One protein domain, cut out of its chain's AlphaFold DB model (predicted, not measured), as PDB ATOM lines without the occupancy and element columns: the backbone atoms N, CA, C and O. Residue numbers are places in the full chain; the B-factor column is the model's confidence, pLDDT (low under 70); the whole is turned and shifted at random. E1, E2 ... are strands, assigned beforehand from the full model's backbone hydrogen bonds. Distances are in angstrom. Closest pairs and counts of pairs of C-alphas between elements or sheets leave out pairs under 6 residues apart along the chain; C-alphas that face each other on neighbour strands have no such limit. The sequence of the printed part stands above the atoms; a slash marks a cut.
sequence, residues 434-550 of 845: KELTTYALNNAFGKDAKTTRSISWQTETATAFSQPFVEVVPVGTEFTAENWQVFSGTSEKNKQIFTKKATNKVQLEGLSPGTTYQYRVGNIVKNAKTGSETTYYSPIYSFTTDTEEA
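What this domain is: This is residues 434 to 550 of the 845 residues of an uncharacterized protein of Enterococcus sp. 9E7_DIV0242 (UniProt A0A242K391). One strongly twisted sheet folds into two walls partly face to face, E1, E2 and E5 in one and E3, E6, E7 and E8 in the other, with E4 passing between them along one side. The sheet does not close between E1 and E8. The printed part has 117 residues, with eight strands, E1 to E8 along the chain, and no named helix: all strand, with antiparallel neighbours. It is compact, with a radius of gyration of the C-alphas of 15.0 A and spans of 51 by 34 by 19 A.

Where its parts are: E6, residues 516 to 526, is the longest strand, 32.5 A from C-alpha 516 at (16.578, -39.345, -42.131). E3 is 465 to 474, 27.2 A; E4 485 to 493, 26.2 A; E2 453 to 460, 23.9 A; E5 501 to 508, 22.9 A. E1 is 439 to 445, from C-alpha 439 at (39.929, -39.184, -45.647); E7 is 533 to 537; E8 is 541 to 544.

How they stand to each other: Beside E6, E3 lies on one side, with N 469 and O 522 2.9 A apart, and E7 and E8 on the other, with N 525 and O 534, and N 519 and O 541, each 2.8 A apart. E4 pairs with E3 over 485 to 488, N 470 to O 487 at 2.8 A, and with E5 over 489 to 493, N 490 to O 505 at 2.9 A. Beside E2, E5 lies on one side, with N 455 and O 506 2.9 A apart, and edge strand E1 on the other side, with N 444 and O 454 2.8 A apart. E3, E4 and E5 form a meander, each strand the antiparallel neighbour of the one before; E2 to E5 and E3 to E6 each form a Greek key, a meander of three with the first and fourth strands antiparallel neighbours.

The domain as a whole: The C-alphas of Lys 529 and Ala 550 are farthest apart, 53.3 A. The printed part has no cut and no long link. Confidence is under 70 at residues 481 to 482 and 528 to 532.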
ATOM      1  N   LYS A 434      35.115 -23.236 -48.280       80.75
ATOM      2  CA  LYS A 434      36.132 -23.976 -49.043       80.75
ATOM      3  C   LYS A 434      35.844 -25.476 -48.989       80.75
ATOM      4  O   LYS A 434      35.320 -25.976 -47.995       80.75
ATOM      5  N   GLU A 435      36.222 -26.213 -50.026       88.88
ATOM      6  CA  GLU A 435      36.057 -27.670 -50.029       88.88
ATOM      7  C   GLU A 435      36.979 -28.343 -49.004       88.88
ATOM      8  O   GLU A 435      38.197 -28.146 -48.998       88.88
ATOM      9  N   LEU A 436      36.399 -29.178 -48.142       91.38
ATOM     10  CA  LEU A 436      37.116 -30.052 -47.224       91.38
ATOM     11  C   LEU A 436      37.332 -31.414 -47.875       91.38
ATOM     12  O   LEU A 436      36.405 -32.212 -48.022       91.38
ATOM     13  N   THR A 437      38.583 -31.735 -48.189       90.94
ATOM     14  CA  THR A 437      38.958 -33.108 -48.531       90.94
ATOM     15  C   THR A 437      39.023 -33.957 -47.261       90.94
ATOM     16  O   THR A 437      39.914 -33.784 -46.427       90.94
ATOM     17  N   THR A 438      38.092 -34.898 -47.127       93.19
ATOM     18  CA  THR A 438      38.053 -35.861 -46.021       93.19
ATOM     19  C   THR A 438      38.701 -37.185 -46.417       93.19
ATOM     20  O   THR A 438      38.454 -37.689 -47.511       93.19
ATOM     21  N   TYR A 439      39.445 -37.805 -45.503       92.19
ATOM     22  CA  TYR A 439      39.929 -39.184 -45.647       92.19
ATOM     23  C   TYR A 439      39.285 -40.084 -44.597       92.19
ATOM     24  O   TYR A 439      39.042 -39.631 -43.483       92.19
ATOM     25  N   ALA A 440      39.059 -41.360 -44.926       93.00
ATOM     26  CA  ALA A 440      38.494 -42.339 -43.991       93.00
ATOM     27  C   ALA A 440      37.203 -41.850 -43.296       93.00
ATOM     28  O   ALA A 440      36.988 -42.151 -42.123       93.00
ATOM     29  N   LEU A 441      36.373 -41.068 -43.999       96.00
ATOM     30  CA  LEU A 441      35.084 -40.618 -43.475       96.00
ATOM     31  C   LEU A 441      34.200 -41.845 -43.239       96.00
ATOM     32  O   LEU A 441      33.951 -42.622 -44.160       96.00
ATOM     33  N   ASN A 442      33.766 -42.020 -41.999       95.69
ATOM     34  CA  ASN A 442      32.854 -43.075 -41.599       95.69
ATOM     35  C   ASN A 442      31.933 -42.579 -40.485       95.69
ATOM     36  O   ASN A 442      32.252 -41.627 -39.765       95.69
ATOM     37  N   ASN A 443      30.785 -43.232 -40.350       95.31
ATOM     38  CA  ASN A 443      29.901 -43.043 -39.214       95.31
ATOM     39  C   ASN A 443      29.584 -44.385 -38.533       95.31
ATOM     40  O   ASN A 443      29.706 -45.453 -39.132       95.31
ATOM     41  N   ALA A 444      29.175 -44.309 -37.274       95.62
ATOM     42  CA  ALA A 444      28.752 -45.417 -36.433       95.62
ATOM     43  C   ALA A 444      27.599 -44.965 -35.522       95.62
ATOM     44  O   ALA A 444      27.222 -43.787 -35.497       95.62
ATOM     45  N   PHE A 445      27.036 -45.899 -34.761       94.25
ATOM     46  CA  PHE A 445      26.077 -45.574 -33.709       94.25
ATOM     47  C   PHE A 445      26.799 -45.099 -32.445       94.25
ATOM     48  O   PHE A 445      27.902 -45.558 -32.143       94.25
ATOM     49  N   GLY A 446      26.148 -44.203 -31.700       83.56
ATOM     50  CA  GLY A 446      26.490 -43.995 -30.297       83.56
ATOM     51  C   GLY A 446      25.870 -45.091 -29.422       83.56
ATOM     52  O   GLY A 446      25.609 -46.201 -29.881       83.56
ATOM     53  N   LYS A 447      25.603 -44.777 -28.152       74.88
ATOM     54  CA  LYS A 447      24.992 -45.730 -27.206       74.88
ATOM     55  C   LYS A 447      23.575 -46.159 -27.595       74.88
ATOM     56  O   LYS A 447      23.158 -47.255 -27.229       74.88
ATOM     57  N   ASP A 448      22.858 -45.287 -28.297       87.25
ATOM     58  CA  ASP A 448      21.475 -45.488 -28.723       87.25
ATOM     59  C   ASP A 448      21.309 -45.047 -30.182       87.25
ATOM     60  O   ASP A 448      21.432 -43.861 -30.504       87.25
ATOM     61  N   ALA A 449      21.039 -45.997 -31.077       95.00
ATOM     62  CA  ALA A 449      20.906 -45.734 -32.507       95.00
ATOM     63  C   ALA A 449      19.672 -44.884 -32.870       95.00
ATOM     64  O   ALA A 449      19.624 -44.338 -33.978       95.00
ATOM     65  N   LYS A 450      18.704 -44.732 -31.955       96.12
ATOM     66  CA  LYS A 450      17.507 -43.900 -32.152       96.12
ATOM     67  C   LYS A 450      17.807 -42.409 -32.040       96.12
ATOM     68  O   LYS A 450      17.206 -41.593 -32.730       96.12
ATOM     69  N   THR A 451      18.749 -42.051 -31.169       95.88
ATOM     70  CA  THR A 451      18.960 -40.657 -30.747       95.88
ATOM     71  C   THR A 451      20.397 -40.168 -30.898       95.88
ATOM     72  O   THR A 451      20.666 -38.977 -30.708       95.88
ATOM     73  N   THR A 452      21.335 -41.051 -31.258       95.31
ATOM     74  CA  THR A 452      22.760 -40.714 -31.330       95.31
ATOM     75  C   THR A 452      23.441 -41.228 -32.597       95.31
ATOM     76  O   THR A 452      23.148 -42.311 -33.105       95.31
ATOM     77  N   ARG A 453      24.419 -40.459 -33.087       96.31
ATOM     78  CA  ARG A 453      25.297 -40.852 -34.198       96.31
ATOM     79  C   ARG A 453      26.726 -40.410 -33.924       96.31
ATOM     80  O   ARG A 453      26.956 -39.330 -33.394       96.31
ATOM     81  N   SER A 454      27.693 -41.221 -34.316       96.06
ATOM     82  CA  SER A 454      29.113 -40.934 -34.129       96.06
ATOM     83  C   SER A 454      29.774 -40.815 -35.492       96.06
ATOM     84  O   SER A 454      29.666 -41.721 -36.310       96.06
ATOM     85  N   ILE A 455      30.451 -39.700 -35.763       97.06
ATOM     86  CA  ILE A 455      31.072 -39.434 -37.068       97.06
ATOM     87  C   ILE A 455      32.567 -39.197 -36.876       97.06
ATOM     88  O   ILE A 455      32.981 -38.509 -35.936       97.06
ATOM     89  N   SER A 456      33.383 -39.756 -37.768       96.25
ATOM     90  CA  SER A 456      34.818 -39.499 -37.808       96.25
ATOM     91  C   SER A 456      35.362 -39.379 -39.222       96.25
ATOM     92  O   SER A 456      34.900 -40.017 -40.165       96.25
ATOM     93  N   TRP A 457      36.379 -38.537 -39.366       96.81
ATOM     94  CA  TRP A 457      37.110 -38.346 -40.614       96.81
ATOM     95  C   TRP A 457      38.519 -37.849 -40.330       96.81
ATOM     96  O   TRP A 457      38.821 -37.341 -39.252       96.81
ATOM     97  N   GLN A 458      39.396 -37.951 -41.315       95.44
ATOM     98  CA  GLN A 458      40.762 -37.464 -41.230       95.44
ATOM     99  C   GLN A 458      41.003 -36.266 -42.143       95.44
ATOM    100  O   GLN A 458      40.439 -36.171 -43.234       95.44
ATOM    101  N   THR A 459      41.901 -35.389 -41.703       95.44
ATOM    102  CA  THR A 459      42.346 -34.191 -42.426       95.44
ATOM    103  C   THR A 459      43.868 -34.079 -42.429       95.44
ATOM    104  O   THR A 459      44.537 -34.562 -41.512       95.44
ATOM    105  N   GLU A 460      44.433 -33.410 -43.433       93.75
ATOM    106  CA  GLU A 460      45.876 -33.149 -43.506       93.75
ATOM    107  C   GLU A 460      46.333 -32.186 -42.398       93.75
ATOM    108  O   GLU A 460      45.771 -31.107 -42.214       93.75
ATOM    109  N   THR A 461      47.401 -32.537 -41.678       88.25
ATOM    110  CA  THR A 461      47.951 -31.672 -40.614       88.25
ATOM    111  C   THR A 461      48.629 -30.418 -41.159       88.25
ATOM    112  O   THR A 461      48.712 -29.419 -40.449       88.25
ATOM    113  N   ALA A 462      49.085 -30.443 -42.416       83.88
ATOM    114  CA  ALA A 462      49.741 -29.308 -43.064       83.88
ATOM    115  C   ALA A 462      48.829 -28.073 -43.171       83.88
ATOM    116  O   ALA A 462      49.314 -26.945 -43.113       83.88
ATOM    117  N   THR A 463      47.516 -28.284 -43.277       81.44
ATOM    118  CA  THR A 463      46.515 -27.216 -43.394       81.44
ATOM    119  C   THR A 463      46.136 -26.613 -42.035       81.44
ATOM    120  O   THR A 463      45.423 -25.618 -41.989       81.44
ATOM    121  N   ALA A 464      46.631 -27.178 -40.926       84.19
ATOM    122  CA  ALA A 464      46.345 -26.728 -39.560       84.19
ATOM    123  C   ALA A 464      44.838 -26.620 -39.249       84.19
ATOM    124  O   ALA A 464      44.394 -25.694 -38.569       84.19
ATOM    125  N   PHE A 465      44.052 -27.581 -39.749       87.06
ATOM    126  CA  PHE A 465      42.649 -27.713 -39.376       87.06
ATOM    127  C   PHE A 465      42.502 -27.836 -37.858       87.06
ATOM    128  O   PHE A 465      43.247 -28.545 -37.182       87.06
ATOM    129  N   SER A 466      41.514 -27.127 -37.340       80.81
ATOM    130  CA  SER A 466      41.125 -27.061 -35.940       80.81
ATOM    131  C   SER A 466      39.596 -27.074 -35.862       80.81
ATOM    132  O   SER A 466      38.932 -26.932 -36.886       80.81
ATOM    133  N   GLN A 467      39.037 -27.288 -34.671       89.31
ATOM    134  CA  GLN A 467      37.589 -27.179 -34.421       89.31
ATOM    135  C   GLN A 467      36.725 -27.960 -35.438       89.31
ATOM    136  O   GLN A 467      36.047 -27.353 -36.267       89.31
ATOM    137  N   PRO A 468      36.793 -29.301 -35.451       95.44
ATOM    138  CA  PRO A 468      35.897 -30.088 -36.283       95.44
ATOM    139  C   PRO A 468      34.456 -29.962 -35.791       95.44
ATOM    140  O   PRO A 468      34.217 -29.898 -34.582       95.44
ATOM    141  N   PHE A 469      33.508 -29.980 -36.716       95.75
ATOM    142  CA  PHE A 469      32.083 -29.951 -36.411       95.75
ATOM    143  C   PHE A 469      31.266 -30.726 -37.455       95.75
ATOM    144  O   PHE A 469      31.762 -31.057 -38.535       95.75
ATOM    145  N   VAL A 470      30.013 -31.026 -37.121       97.19
ATOM    146  CA  VAL A 470      29.000 -31.575 -38.030       97.19
ATOM    147  C   VAL A 470      27.782 -30.669 -38.015       97.19
ATOM    148  O   VAL A 470      27.285 -30.323 -36.946       97.19
ATOM    149  N   GLU A 471      27.298 -30.326 -39.200       95.88
ATOM    150  CA  GLU A 471      26.020 -29.644 -39.407       95.88
ATOM    151  C   GLU A 471      25.004 -30.650 -39.921       95.88
ATOM    152  O   GLU A 471      25.320 -31.424 -40.830       95.88
ATOM    153  N   VAL A 472      23.802 -30.644 -39.349       96.38
ATOM    154  CA  VAL A 472      22.775 -31.642 -39.654       96.38
ATOM    155  C   VAL A 472      21.368 -31.040 -39.653       96.38
ATOM    156  O   VAL A 472      21.038 -30.216 -38.800       96.38
ATOM    157  N   VAL A 473      20.536 -31.460 -40.609       96.31
ATOM    158  CA  VAL A 473      19.107 -31.115 -40.730       96.31
ATOM    159  C   VAL A 473      18.296 -32.362 -41.097       96.31
ATOM    160  O   VAL A 473      18.816 -33.229 -41.804       96.31
ATOM    161  N   PRO A 474      17.034 -32.495 -40.658       97.75
ATOM    162  CA  PRO A 474      16.135 -33.513 -41.199       97.75
ATOM    163  C   PRO A 474      15.955 -33.346 -42.716       97.75
ATOM    164  O   PRO A 474      15.871 -32.221 -43.213       97.75
ATOM    165  N   VAL A 475      15.864 -34.454 -43.456       95.31
ATOM    166  CA  VAL A 475      15.515 -34.431 -44.886       95.31
ATOM    167  C   VAL A 475      14.155 -33.755 -45.068       95.31
ATOM    168  O   VAL A 475      13.201 -34.059 -44.356       95.31
ATOM    169  N   GLY A 476      14.065 -32.850 -46.045       92.12
ATOM    170  CA  GLY A 476      12.875 -32.029 -46.297       92.12
ATOM    171  C   GLY A 476      12.957 -30.619 -45.704       92.12
ATOM    172  O   GLY A 476      12.164 -29.763 -46.087       92.12
ATOM    173  N   THR A 477      13.943 -30.355 -44.844       90.44
ATOM    174  CA  THR A 477      14.296 -29.010 -44.370       90.44
ATOM    175  C   THR A 477      15.401 -28.417 -45.247       90.44
ATOM    176  O   THR A 477      16.318 -29.128 -45.658       90.44
ATOM    177  N   GLU A 478      15.350 -27.114 -45.534       83.81
ATOM    178  CA  GLU A 478      16.424 -26.452 -46.284       83.81
ATOM    179  C   GLU A 478      17.745 -26.454 -45.497       83.81
ATOM    180  O   GLU A 478      17.781 -26.091 -44.317       83.81
ATOM    181  N   PHE A 479      18.844 -26.826 -46.162       81.56
ATOM    182  CA  PHE A 479      20.185 -26.893 -45.572       81.56
ATOM    183  C   PHE A 479      20.805 -25.488 -45.449       81.56
ATOM    184  O   PHE A 479      21.684 -25.102 -46.222       81.56
ATOM    185  N   THR A 480      20.317 -24.698 -44.494       77.69
ATOM    186  CA  THR A 480      20.748 -23.313 -44.240       77.69
ATOM    187  C   THR A 480      21.172 -23.114 -42.788       77.69
ATOM    188  O   THR A 480      20.842 -23.911 -41.905       77.69
ATOM    189  N   ALA A 481      21.893 -22.020 -42.526       69.69
ATOM    190  CA  ALA A 481      22.437 -21.732 -41.199       69.69
ATOM    191  C   ALA A 481      21.375 -21.464 -40.114       69.69
ATOM    192  O   ALA A 481      21.682 -21.504 -38.924       69.69
ATOM    193  N   GLU A 482      20.137 -21.192 -40.518       69.81
ATOM    194  CA  GLU A 482      18.995 -20.985 -39.620       69.81
ATOM    195  C   GLU A 482      18.381 -22.309 -39.147       69.81
ATOM    196  O   GLU A 482      17.777 -22.361 -38.078       69.81
ATOM    197  N   ASN A 483      18.561 -23.381 -39.925       78.06
ATOM    198  CA  ASN A 483      17.876 -24.656 -39.725       78.06
ATOM    199  C   ASN A 483      18.775 -25.750 -39.145       78.06
ATOM    200  O   ASN A 483      18.276 -26.711 -38.555       78.06
ATOM    201  N   TRP A 484      20.087 -25.657 -39.355       85.62
ATOM    202  CA  TRP A 484      21.003 -26.711 -38.943       85.62
ATOM    203  C   TRP A 484      21.179 -26.815 -37.426       85.62
ATOM    204  O   TRP A 484      21.160 -25.840 -36.677       85.62
ATOM    205  N   GLN A 485      21.410 -28.037 -36.965       88.38
ATOM    206  CA  GLN A 485      22.014 -28.285 -35.663       88.38
ATOM    207  C   GLN A 485      23.518 -28.459 -35.866       88.38
ATOM    208  O   GLN A 485      23.938 -29.151 -36.795       88.38
ATOM    209  N   VAL A 486      24.323 -27.833 -35.006       89.38
ATOM    210  CA  VAL A 486      25.788 -27.882 -35.090       89.38
ATOM    211  C   VAL A 486      26.347 -28.639 -33.895       89.38
ATOM    212  O   VAL A 486      26.146 -28.245 -32.747       89.38
ATOM    213  N   PHE A 487      27.094 -29.702 -34.170       92.12
ATOM    214  CA  PHE A 487      27.771 -30.517 -33.171       92.12
ATOM    215  C   PHE A 487      29.277 -30.330 -33.293       92.12
ATOM    216  O   PHE A 487      29.861 -30.603 -34.340       92.12
ATOM    217  N   SER A 488      29.920 -29.875 -32.222       92.69
ATOM    218  CA  SER A 488      31.374 -29.703 -32.177       92.69
ATOM    219  C   SER A 488      32.075 -30.992 -31.761       92.69
ATOM    220  O   SER A 488      31.537 -31.795 -31.000       92.69
ATOM    221  N   GLY A 489      33.308 -31.171 -32.224       93.44
ATOM    222  CA  GLY A 489      34.108 -32.354 -31.936       93.44
ATOM    223  C   GLY A 489      35.544 -32.072 -31.535       93.44
ATOM    224  O   GLY A 489      35.961 -30.938 -31.290       93.44
ATOM    225  N   THR A 490      36.328 -33.143 -31.507       93.75
ATOM    226  CA  THR A 490      37.758 -33.112 -31.198       93.75
ATOM    227  C   THR A 490      38.586 -33.480 -32.419       93.75
ATOM    228  O   THR A 490      38.166 -34.277 -33.256       93.75
ATOM    229  N   SER A 491      39.770 -32.877 -32.529       93.62
ATOM    230  CA  SER A 491      40.762 -33.204 -33.554       93.62
ATOM    231  C   SER A 491      42.068 -33.593 -32.881       93.62
ATOM    232  O   SER A 491      42.596 -32.839 -32.061       93.62
ATOM    233  N   GLU A 492      42.599 -34.760 -33.228       92.06
ATOM    234  CA  GLU A 492      43.837 -35.282 -32.662       92.06
ATOM    235  C   GLU A 492      44.797 -35.722 -33.760       92.06
ATOM    236  O   GLU A 492      44.445 -36.469 -34.673       92.06
ATOM    237  N   LYS A 493      46.059 -35.292 -33.662       92.69
ATOM    238  CA  LYS A 493      47.100 -35.744 -34.585       92.69
ATOM    239  C   LYS A 493      47.349 -37.241 -34.405       92.69
ATOM    240  O   LYS A 493      47.639 -37.700 -33.298       92.69
ATOM    241  N   ASN A 494      47.343 -37.980 -35.509       90.88
ATOM    242  CA  ASN A 494      47.639 -39.406 -35.489       90.88
ATOM    243  C   ASN A 494      49.096 -39.644 -35.074       90.88
ATOM    244  O   ASN A 494      50.030 -39.064 -35.632       90.88
ATOM    245  N   LYS A 495      49.294 -40.538 -34.102       88.38
ATOM    246  CA  LYS A 495      50.625 -40.893 -33.579       88.38
ATOM    247  C   LYS A 495      51.291 -42.034 -34.352       88.38
ATOM    248  O   LYS A 495      52.495 -42.231 -34.226       88.38
ATOM    249  N   GLN A 496      50.520 -42.780 -35.141       87.56
ATOM    250  CA  GLN A 496      50.955 -43.959 -35.890       87.56
ATOM    251  C   GLN A 496      50.331 -43.950 -37.293       87.56
ATOM    252  O   GLN A 496      49.288 -43.328 -37.502       87.56
ATOM    253  N   ILE A 497      50.961 -44.667 -38.233       87.88
ATOM    254  CA  ILE A 497      50.476 -44.907 -39.604       87.88
ATOM    255  C   ILE A 497      50.355 -43.606 -40.408       87.88
ATOM    256  O   ILE A 497      51.337 -43.188 -41.008       87.88
ATOM    257  N   PHE A 498      49.225 -42.901 -40.349       90.44
ATOM    258  CA  PHE A 498      49.042 -41.609 -41.021       90.44
ATOM    259  C   PHE A 498      49.533 -40.437 -40.169       90.44
ATOM    260  O   PHE A 498      48.758 -39.556 -39.807       90.44
ATOM    261  N   THR A 499      50.826 -40.388 -39.849       91.25
ATOM    262  CA  THR A 499      51.405 -39.360 -38.951       91.25
ATOM    263  C   THR A 499      51.291 -37.914 -39.466       91.25
ATOM    264  O   THR A 499      51.467 -36.961 -38.701       91.25
ATOM    265  N   LYS A 500      50.979 -37.740 -40.757       93.12
ATOM    266  CA  LYS A 500      50.687 -36.448 -41.399       93.12
ATOM    267  C   LYS A 500      49.204 -36.068 -41.380       93.12
ATOM    268  O   LYS A 500      48.874 -34.965 -41.807       93.12
ATOM    269  N   LYS A 501      48.329 -36.917 -40.840       94.00
ATOM    270  CA  LYS A 501      46.892 -36.659 -40.705       94.00
ATOM    271  C   LYS A 501      46.491 -36.472 -39.243       94.00
ATOM    272  O   LYS A 501      47.152 -36.963 -38.324       94.00
ATOM    273  N   ALA A 502      45.408 -35.741 -39.039       94.56
ATOM    274  CA  ALA A 502      44.681 -35.680 -37.781       94.56
ATOM    275  C   ALA A 502      43.344 -36.394 -37.953       94.56
ATOM    276  O   ALA A 502      42.767 -36.342 -39.039       94.56
ATOM    277  N   THR A 503      42.875 -37.064 -36.905       95.19
ATOM    278  CA  THR A 503      41.534 -37.637 -36.864       95.19
ATOM    279  C   THR A 503      40.600 -36.705 -36.108       95.19
ATOM    280  O   THR A 503      40.909 -36.262 -35.006       95.19
ATOM    281  N   ASN A 504      39.463 -36.424 -36.725       96.69
ATOM    282  CA  ASN A 504      38.373 -35.625 -36.203       96.69
ATOM    283  C   ASN A 504      37.237 -36.556 -35.769       96.69
ATOM    284  O   ASN A 504      36.938 -37.522 -36.477       96.69
ATOM    285  N   LYS A 505      36.614 -36.272 -34.627       95.81
ATOM    286  CA  LYS A 505      35.497 -37.043 -34.072       95.81
ATOM    287  C   LYS A 505      34.415 -36.118 -33.553       95.81
ATOM    288  O   LYS A 505      34.716 -35.218 -32.773       95.81
ATOM    289  N   VAL A 506      33.171 -36.376 -33.936       96.62
ATOM    290  CA  VAL A 506      31.993 -35.636 -33.473       96.62
ATOM    291  C   VAL A 506      30.928 -36.637 -33.030       96.62
ATOM    292  O   VAL A 506      30.687 -37.634 -33.716       96.62
ATOM    293  N   GLN A 507      30.313 -36.375 -31.876       95.62
ATOM    294  CA  GLN A 507      29.156 -37.108 -31.372       95.62
ATOM    295  C   GLN A 507      27.909 -36.249 -31.576       95.62
ATOM    296  O   GLN A 507      27.876 -35.095 -31.154       95.62
ATOM    297  N   LEU A 508      26.906 -36.814 -32.237       96.25
ATOM    298  CA  LEU A 508      25.583 -36.232 -32.401       96.25
ATOM    299  C   LEU A 508      24.676 -36.889 -31.364       96.25
ATOM    300  O   LEU A 508      24.649 -38.119 -31.252       96.25
ATOM    301  N   GLU A 509      23.951 -36.071 -30.613       94.75
ATOM    302  CA  GLU A 509      23.033 -36.482 -29.549       94.75
ATOM    303  C   GLU A 509      21.722 -35.704 -29.679       94.75
ATOM    304  O   GLU A 509      21.694 -34.630 -30.279       94.75
ATOM    305  N   GLY A 510      20.635 -36.226 -29.108       95.06
ATOM    306  CA  GLY A 510      19.326 -35.566 -29.163       95.06
ATOM    307  C   GLY A 510      18.668 -35.607 -30.546       95.06
ATOM    308  O   GLY A 510      17.819 -34.768 -30.845       95.06
ATOM    309  N   LEU A 511      19.056 -36.566 -31.392       96.88
ATOM    310  CA  LEU A 511      18.407 -36.804 -32.678       96.88
ATOM    311  C   LEU A 511      17.017 -37.415 -32.473       96.88
ATOM    312  O   LEU A 511      16.749 -38.074 -31.469       96.88
ATOM    313  N   SER A 512      16.130 -37.196 -33.438       96.88
ATOM    314  CA  SER A 512      14.788 -37.775 -33.436       96.88
ATOM    315  C   SER A 512      14.825 -39.208 -33.983       96.88
ATOM    316  O   SER A 512      15.467 -39.426 -35.015       96.88
ATOM    317  N   PRO A 513      14.140 -40.173 -33.345       97.69
ATOM    318  CA  PRO A 513      13.990 -41.531 -33.867       97.69
ATOM    319  C   PRO A 513      13.339 -41.562 -35.258       97.69
ATOM    320  O   PRO A 513      12.554 -40.677 -35.607       97.69
ATOM    321  N   GLY A 514      13.667 -42.574 -36.063       97.06
ATOM    322  CA  GLY A 514      13.063 -42.837 -37.376       97.06
ATOM    323  C   GLY A 514      13.234 -41.713 -38.401       97.06
ATOM    324  O   GLY A 514      12.428 -41.584 -39.321       97.06
ATOM    325  N   THR A 515      14.242 -40.860 -38.225       97.69
ATOM    326  CA  THR A 515      14.420 -39.640 -39.012       97.69
ATOM    327  C   THR A 515      15.641 -39.771 -39.909       97.69
ATOM    328  O   THR A 515      16.749 -40.060 -39.450       97.69
ATOM    329  N   THR A 516      15.457 -39.516 -41.205       97.94
ATOM    330  CA  THR A 516      16.578 -39.345 -42.131       97.94
ATOM    331  C   THR A 516      17.102 -37.921 -42.037       97.94
ATOM    332  O   THR A 516      16.358 -36.951 -42.185       97.94
ATOM    333  N   TYR A 517      18.402 -37.800 -41.819       98.00
ATOM    334  CA  TYR A 517      19.126 -36.546 -41.714       98.00
ATOM    335  C   TYR A 517      20.058 -36.366 -42.908       98.00
ATOM    336  O   TYR A 517      20.737 -37.307 -43.316       98.00
ATOM    337  N   GLN A 518      20.140 -35.142 -43.426       97.38
ATOM    338  CA  GLN A 518      21.253 -34.685 -44.254       97.38
ATOM    339  C   GLN A 518      22.294 -34.027 -43.365       97.38
ATOM    340  O   GLN A 518      21.952 -33.236 -42.488       97.38
ATOM    341  N   TYR A 519      23.567 -34.316 -43.606       97.50
ATOM    342  CA  TYR A 519      24.656 -33.756 -42.824       97.50
ATOM    343  C   TYR A 519      25.883 -33.454 -43.681       97.50
ATOM    344  O   TYR A 519      26.080 -34.036 -44.745       97.50
ATOM    345  N   ARG A 520      26.757 -32.577 -43.190       96.19
ATOM    346  CA  ARG A 520      28.122 -32.423 -43.712       96.19
ATOM    347  C   ARG A 520      29.106 -32.255 -42.565       96.19
ATOM    348  O   ARG A 520      28.738 -31.782 -41.488       96.19
ATOM    349  N   VAL A 521      30.356 -32.644 -42.794       97.00
ATOM    350  CA  VAL A 521      31.438 -32.436 -41.825       97.00
ATOM    351  C   VAL A 521      32.209 -31.171 -42.181       97.00
ATOM    352  O   VAL A 521      32.373 -30.846 -43.361       97.00
ATOM    353  N   GLY A 522      32.696 -30.463 -41.167       94.50
ATOM    354  CA  GLY A 522      33.445 -29.233 -41.355       94.50
ATOM    355  C   GLY A 522      34.640 -29.098 -40.422       94.50
ATOM    356  O   GLY A 522      34.707 -29.701 -39.351       94.50
ATOM    357  N   ASN A 523      35.614 -28.300 -40.849       93.12
ATOM    358  CA  ASN A 523      36.787 -27.932 -40.063       93.12
ATOM    359  C   ASN A 523      37.118 -26.453 -40.261       93.12
ATOM    360  O   ASN A 523      36.965 -25.908 -41.355       93.12
ATOM    361  N   ILE A 524      37.672 -25.829 -39.224       88.81
ATOM    362  CA  ILE A 524      38.106 -24.434 -39.251       88.81
ATOM    363  C   ILE A 524      39.632 -24.364 -39.244       88.81
ATOM    364  O   ILE A 524      40.298 -24.892 -38.355       88.81
ATOM    365  N   VAL A 525      40.224 -23.658 -40.200       85.44
ATOM    366  CA  VAL A 525      41.642 -23.286 -40.143       85.44
ATOM    367  C   VAL A 525      41.758 -21.927 -39.483       85.44
ATOM    368  O   VAL A 525      41.274 -20.934 -40.026       85.44
ATOM    369  N   LYS A 526      42.441 -21.869 -38.339       78.44
ATOM    370  CA  LYS A 526      42.770 -20.607 -37.680       78.44
ATOM    371  C   LYS A 526      44.156 -20.137 -38.091       78.44
ATOM    372  O   LYS A 526      45.159 -20.801 -37.827       78.44
ATOM    373  N   ASN A 527      44.236 -18.958 -38.692       70.81
ATOM    374  CA  ASN A 527      45.513 -18.332 -38.991       70.81
ATOM    375  C   ASN A 527      46.137 -17.782 -37.701       70.81
ATOM    376  O   ASN A 527      45.691 -16.783 -37.137       70.81
ATOM    377  N   ALA A 528      47.212 -18.423 -37.243       66.69
ATOM    378  CA  ALA A 528      47.882 -18.073 -35.992       66.69
ATOM    379  C   ALA A 528      48.463 -16.646 -35.959       66.69
ATOM    380  O   ALA A 528      48.651 -16.093 -34.878       66.69
ATOM    381  N   LYS A 529      48.768 -16.039 -37.114       54.09
ATOM    382  CA  LYS A 529      49.348 -14.687 -37.163       54.09
ATOM    383  C   LYS A 529      48.294 -13.592 -37.002       54.09
ATOM    384  O   LYS A 529      48.642 -12.470 -36.649       54.09
ATOM    385  N   THR A 530      47.043 -13.900 -37.319       51.88
ATOM    386  CA  THR A 530      46.070 -12.875 -37.724       51.88
ATOM    387  C   THR A 530      44.723 -13.067 -37.055       51.88
ATOM    388  O   THR A 530      43.932 -12.134 -36.981       51.88
ATOM    389  N   GLY A 531      44.489 -14.264 -36.514       59.81
ATOM    390  CA  GLY A 531      43.246 -14.638 -35.868       59.81
ATOM    391  C   GLY A 531      42.128 -14.967 -36.851       59.81
ATOM    392  O   GLY A 531      41.094 -15.429 -36.393       59.81
ATOM    393  N   SER A 532      42.305 -14.783 -38.168       60.22
ATOM    394  CA  SER A 532      41.261 -15.109 -39.146       60.22
ATOM    395  C   SER A 532      40.968 -16.607 -39.159       60.22
ATOM    396  O   SER A 532      41.890 -17.426 -39.096       60.22
ATOM    397  N   GLU A 533      39.699 -16.958 -39.306       73.00
ATOM    398  CA  GLU A 533      39.236 -18.337 -39.392       73.00
ATOM    399  C   GLU A 533      38.671 -18.592 -40.793       73.00
ATOM    400  O   GLU A 533      38.000 -17.744 -41.372       73.00
ATOM    401  N   THR A 534      39.016 -19.731 -41.389       77.06
ATOM    402  CA  THR A 534      38.478 -20.163 -42.681       77.06
ATOM    403  C   THR A 534      37.796 -21.500 -42.495       77.06
ATOM    404  O   THR A 534      38.434 -22.452 -42.038       77.06
ATOM    405  N   THR A 535      36.531 -21.575 -42.881       84.81
ATOM    406  CA  THR A 535      35.729 -22.788 -42.740       84.81
ATOM    407  C   THR A 535      35.780 -23.626 -44.011       84.81
ATOM    408  O   THR A 535      35.687 -23.106 -45.126       84.81
ATOM    409  N   TYR A 536      35.943 -24.931 -43.831       90.88
ATOM    410  CA  TYR A 536      35.978 -25.920 -44.897       90.88
ATOM    411  C   TYR A 536      34.879 -26.948 -44.667       90.88
ATOM    412  O   TYR A 536      34.712 -27.393 -43.532       90.88
ATOM    413  N   TYR A 537      34.189 -27.364 -45.729       92.00
ATOM    414  CA  TYR A 537      33.066 -28.300 -45.650       92.00
ATOM    415  C   TYR A 537      33.185 -29.446 -46.645       92.00
ATOM    416  O   TYR A 537      33.649 -29.266 -47.771       92.00
ATOM    417  N   SER A 538      32.750 -30.631 -46.229       94.62
ATOM    418  CA  SER A 538      32.573 -31.766 -47.130       94.62
ATOM    419  C   SER A 538      31.333 -31.587 -48.020       94.62
ATOM    420  O   SER A 538      30.500 -30.717 -47.748       94.62
ATOM    421  N   PRO A 539      31.135 -32.468 -49.020       93.69
ATOM    422  CA  PRO A 539      29.811 -32.710 -49.588       93.69
ATOM    423  C   PRO A 539      28.773 -33.071 -48.514       93.69
ATOM    424  O   PRO A 539      29.129 -33.423 -47.383       93.69
ATOM    425  N   ILE A 540      27.496 -32.994 -48.892       94.00
ATOM    426  CA  ILE A 540      26.378 -33.451 -48.062       94.00
ATOM    427  C   ILE A 540      26.242 -34.970 -48.200       94.00
ATOM    428  O   ILE A 540      26.298 -35.511 -49.303       94.00
ATOM    429  N   TYR A 541      26.038 -35.623 -47.065       96.25
ATOM    430  CA  TYR A 541      25.791 -37.049 -46.886       96.25
ATOM    431  C   TYR A 541      24.485 -37.235 -46.106       96.25
ATOM    432  O   TYR A 541      23.885 -36.252 -45.655       96.25
ATOM    433  N   SER A 542      24.028 -38.471 -45.914       96.12
ATOM    434  CA  SER A 542      22.786 -38.717 -45.172       96.12
ATOM    435  C   SER A 542      22.813 -39.990 -44.348       96.12
ATOM    436  O   SER A 542      23.358 -40.987 -44.790       96.12
ATOM    437  N   PHE A 543      22.148 -39.992 -43.198       96.69
ATOM    438  CA  PHE A 543      21.926 -41.206 -42.410       96.69
ATOM    439  C   PHE A 543      20.505 -41.233 -41.847       96.69
ATOM    440  O   PHE A 543      19.875 -40.189 -41.691       96.69
ATOM    441  N   THR A 544      20.029 -42.421 -41.482       96.56
ATOM    442  CA  THR A 544      18.737 -42.610 -40.807       96.56
ATOM    443  C   THR A 544      18.965 -43.119 -39.383       96.56
ATOM    444  O   THR A 544      19.797 -44.010 -39.163       96.56
ATOM    445  N   THR A 545      18.284 -42.509 -38.412       97.19
ATOM    446  CA  THR A 545      18.211 -42.996 -37.026       97.19
ATOM    447  C   THR A 545      17.247 -44.171 -36.914       97.19
ATOM    448  O   THR A 545      16.313 -44.301 -37.702       97.19
ATOM    449  N   ASP A 546      17.484 -45.039 -35.935       96.69
ATOM    450  CA  ASP A 546      16.575 -46.147 -35.635       96.69
ATOM    451  C   ASP A 546      15.200 -45.637 -35.161       96.69
ATOM    452  O   ASP A 546      15.091 -44.523 -34.638       96.69
ATOM    453  N   THR A 547      14.146 -46.418 -35.375       96.06
ATOM    454  CA  THR A 547      12.755 -46.058 -35.059       96.06
ATOM    455  C   THR A 547      12.421 -46.259 -33.580       96.06
ATOM    456  O   THR A 547      13.137 -46.929 -32.836       96.06
ATOM    457  N   GLU A 548      11.322 -45.650 -33.118       93.19
ATOM    458  CA  GLU A 548      10.869 -45.832 -31.732       93.19
ATOM    459  C   GLU A 548      10.466 -47.290 -31.472       93.19
ATOM    460  O   GLU A 548      10.928 -47.901 -30.509       93.19
ATOM    461  N   GLU A 549       9.686 -47.862 -32.385       91.56
ATOM    462  CA  GLU A 549       9.331 -49.278 -32.400       91.56
ATOM    463  C   GLU A 549      10.247 -50.032 -33.361       91.56
ATOM    464  O   GLU A 549      10.642 -49.490 -34.392       91.56
ATOM    465  N   ALA A 550      10.608 -51.271 -33.028       89.50
ATOM    466  CA  ALA A 550      11.511 -52.058 -33.859       89.50
ATOM    467  C   ALA A 550      10.850 -52.431 -35.197       89.50
ATOM    468  O   ALA A 550       9.840 -53.130 -35.220       89.50
TER     469      ALA A 550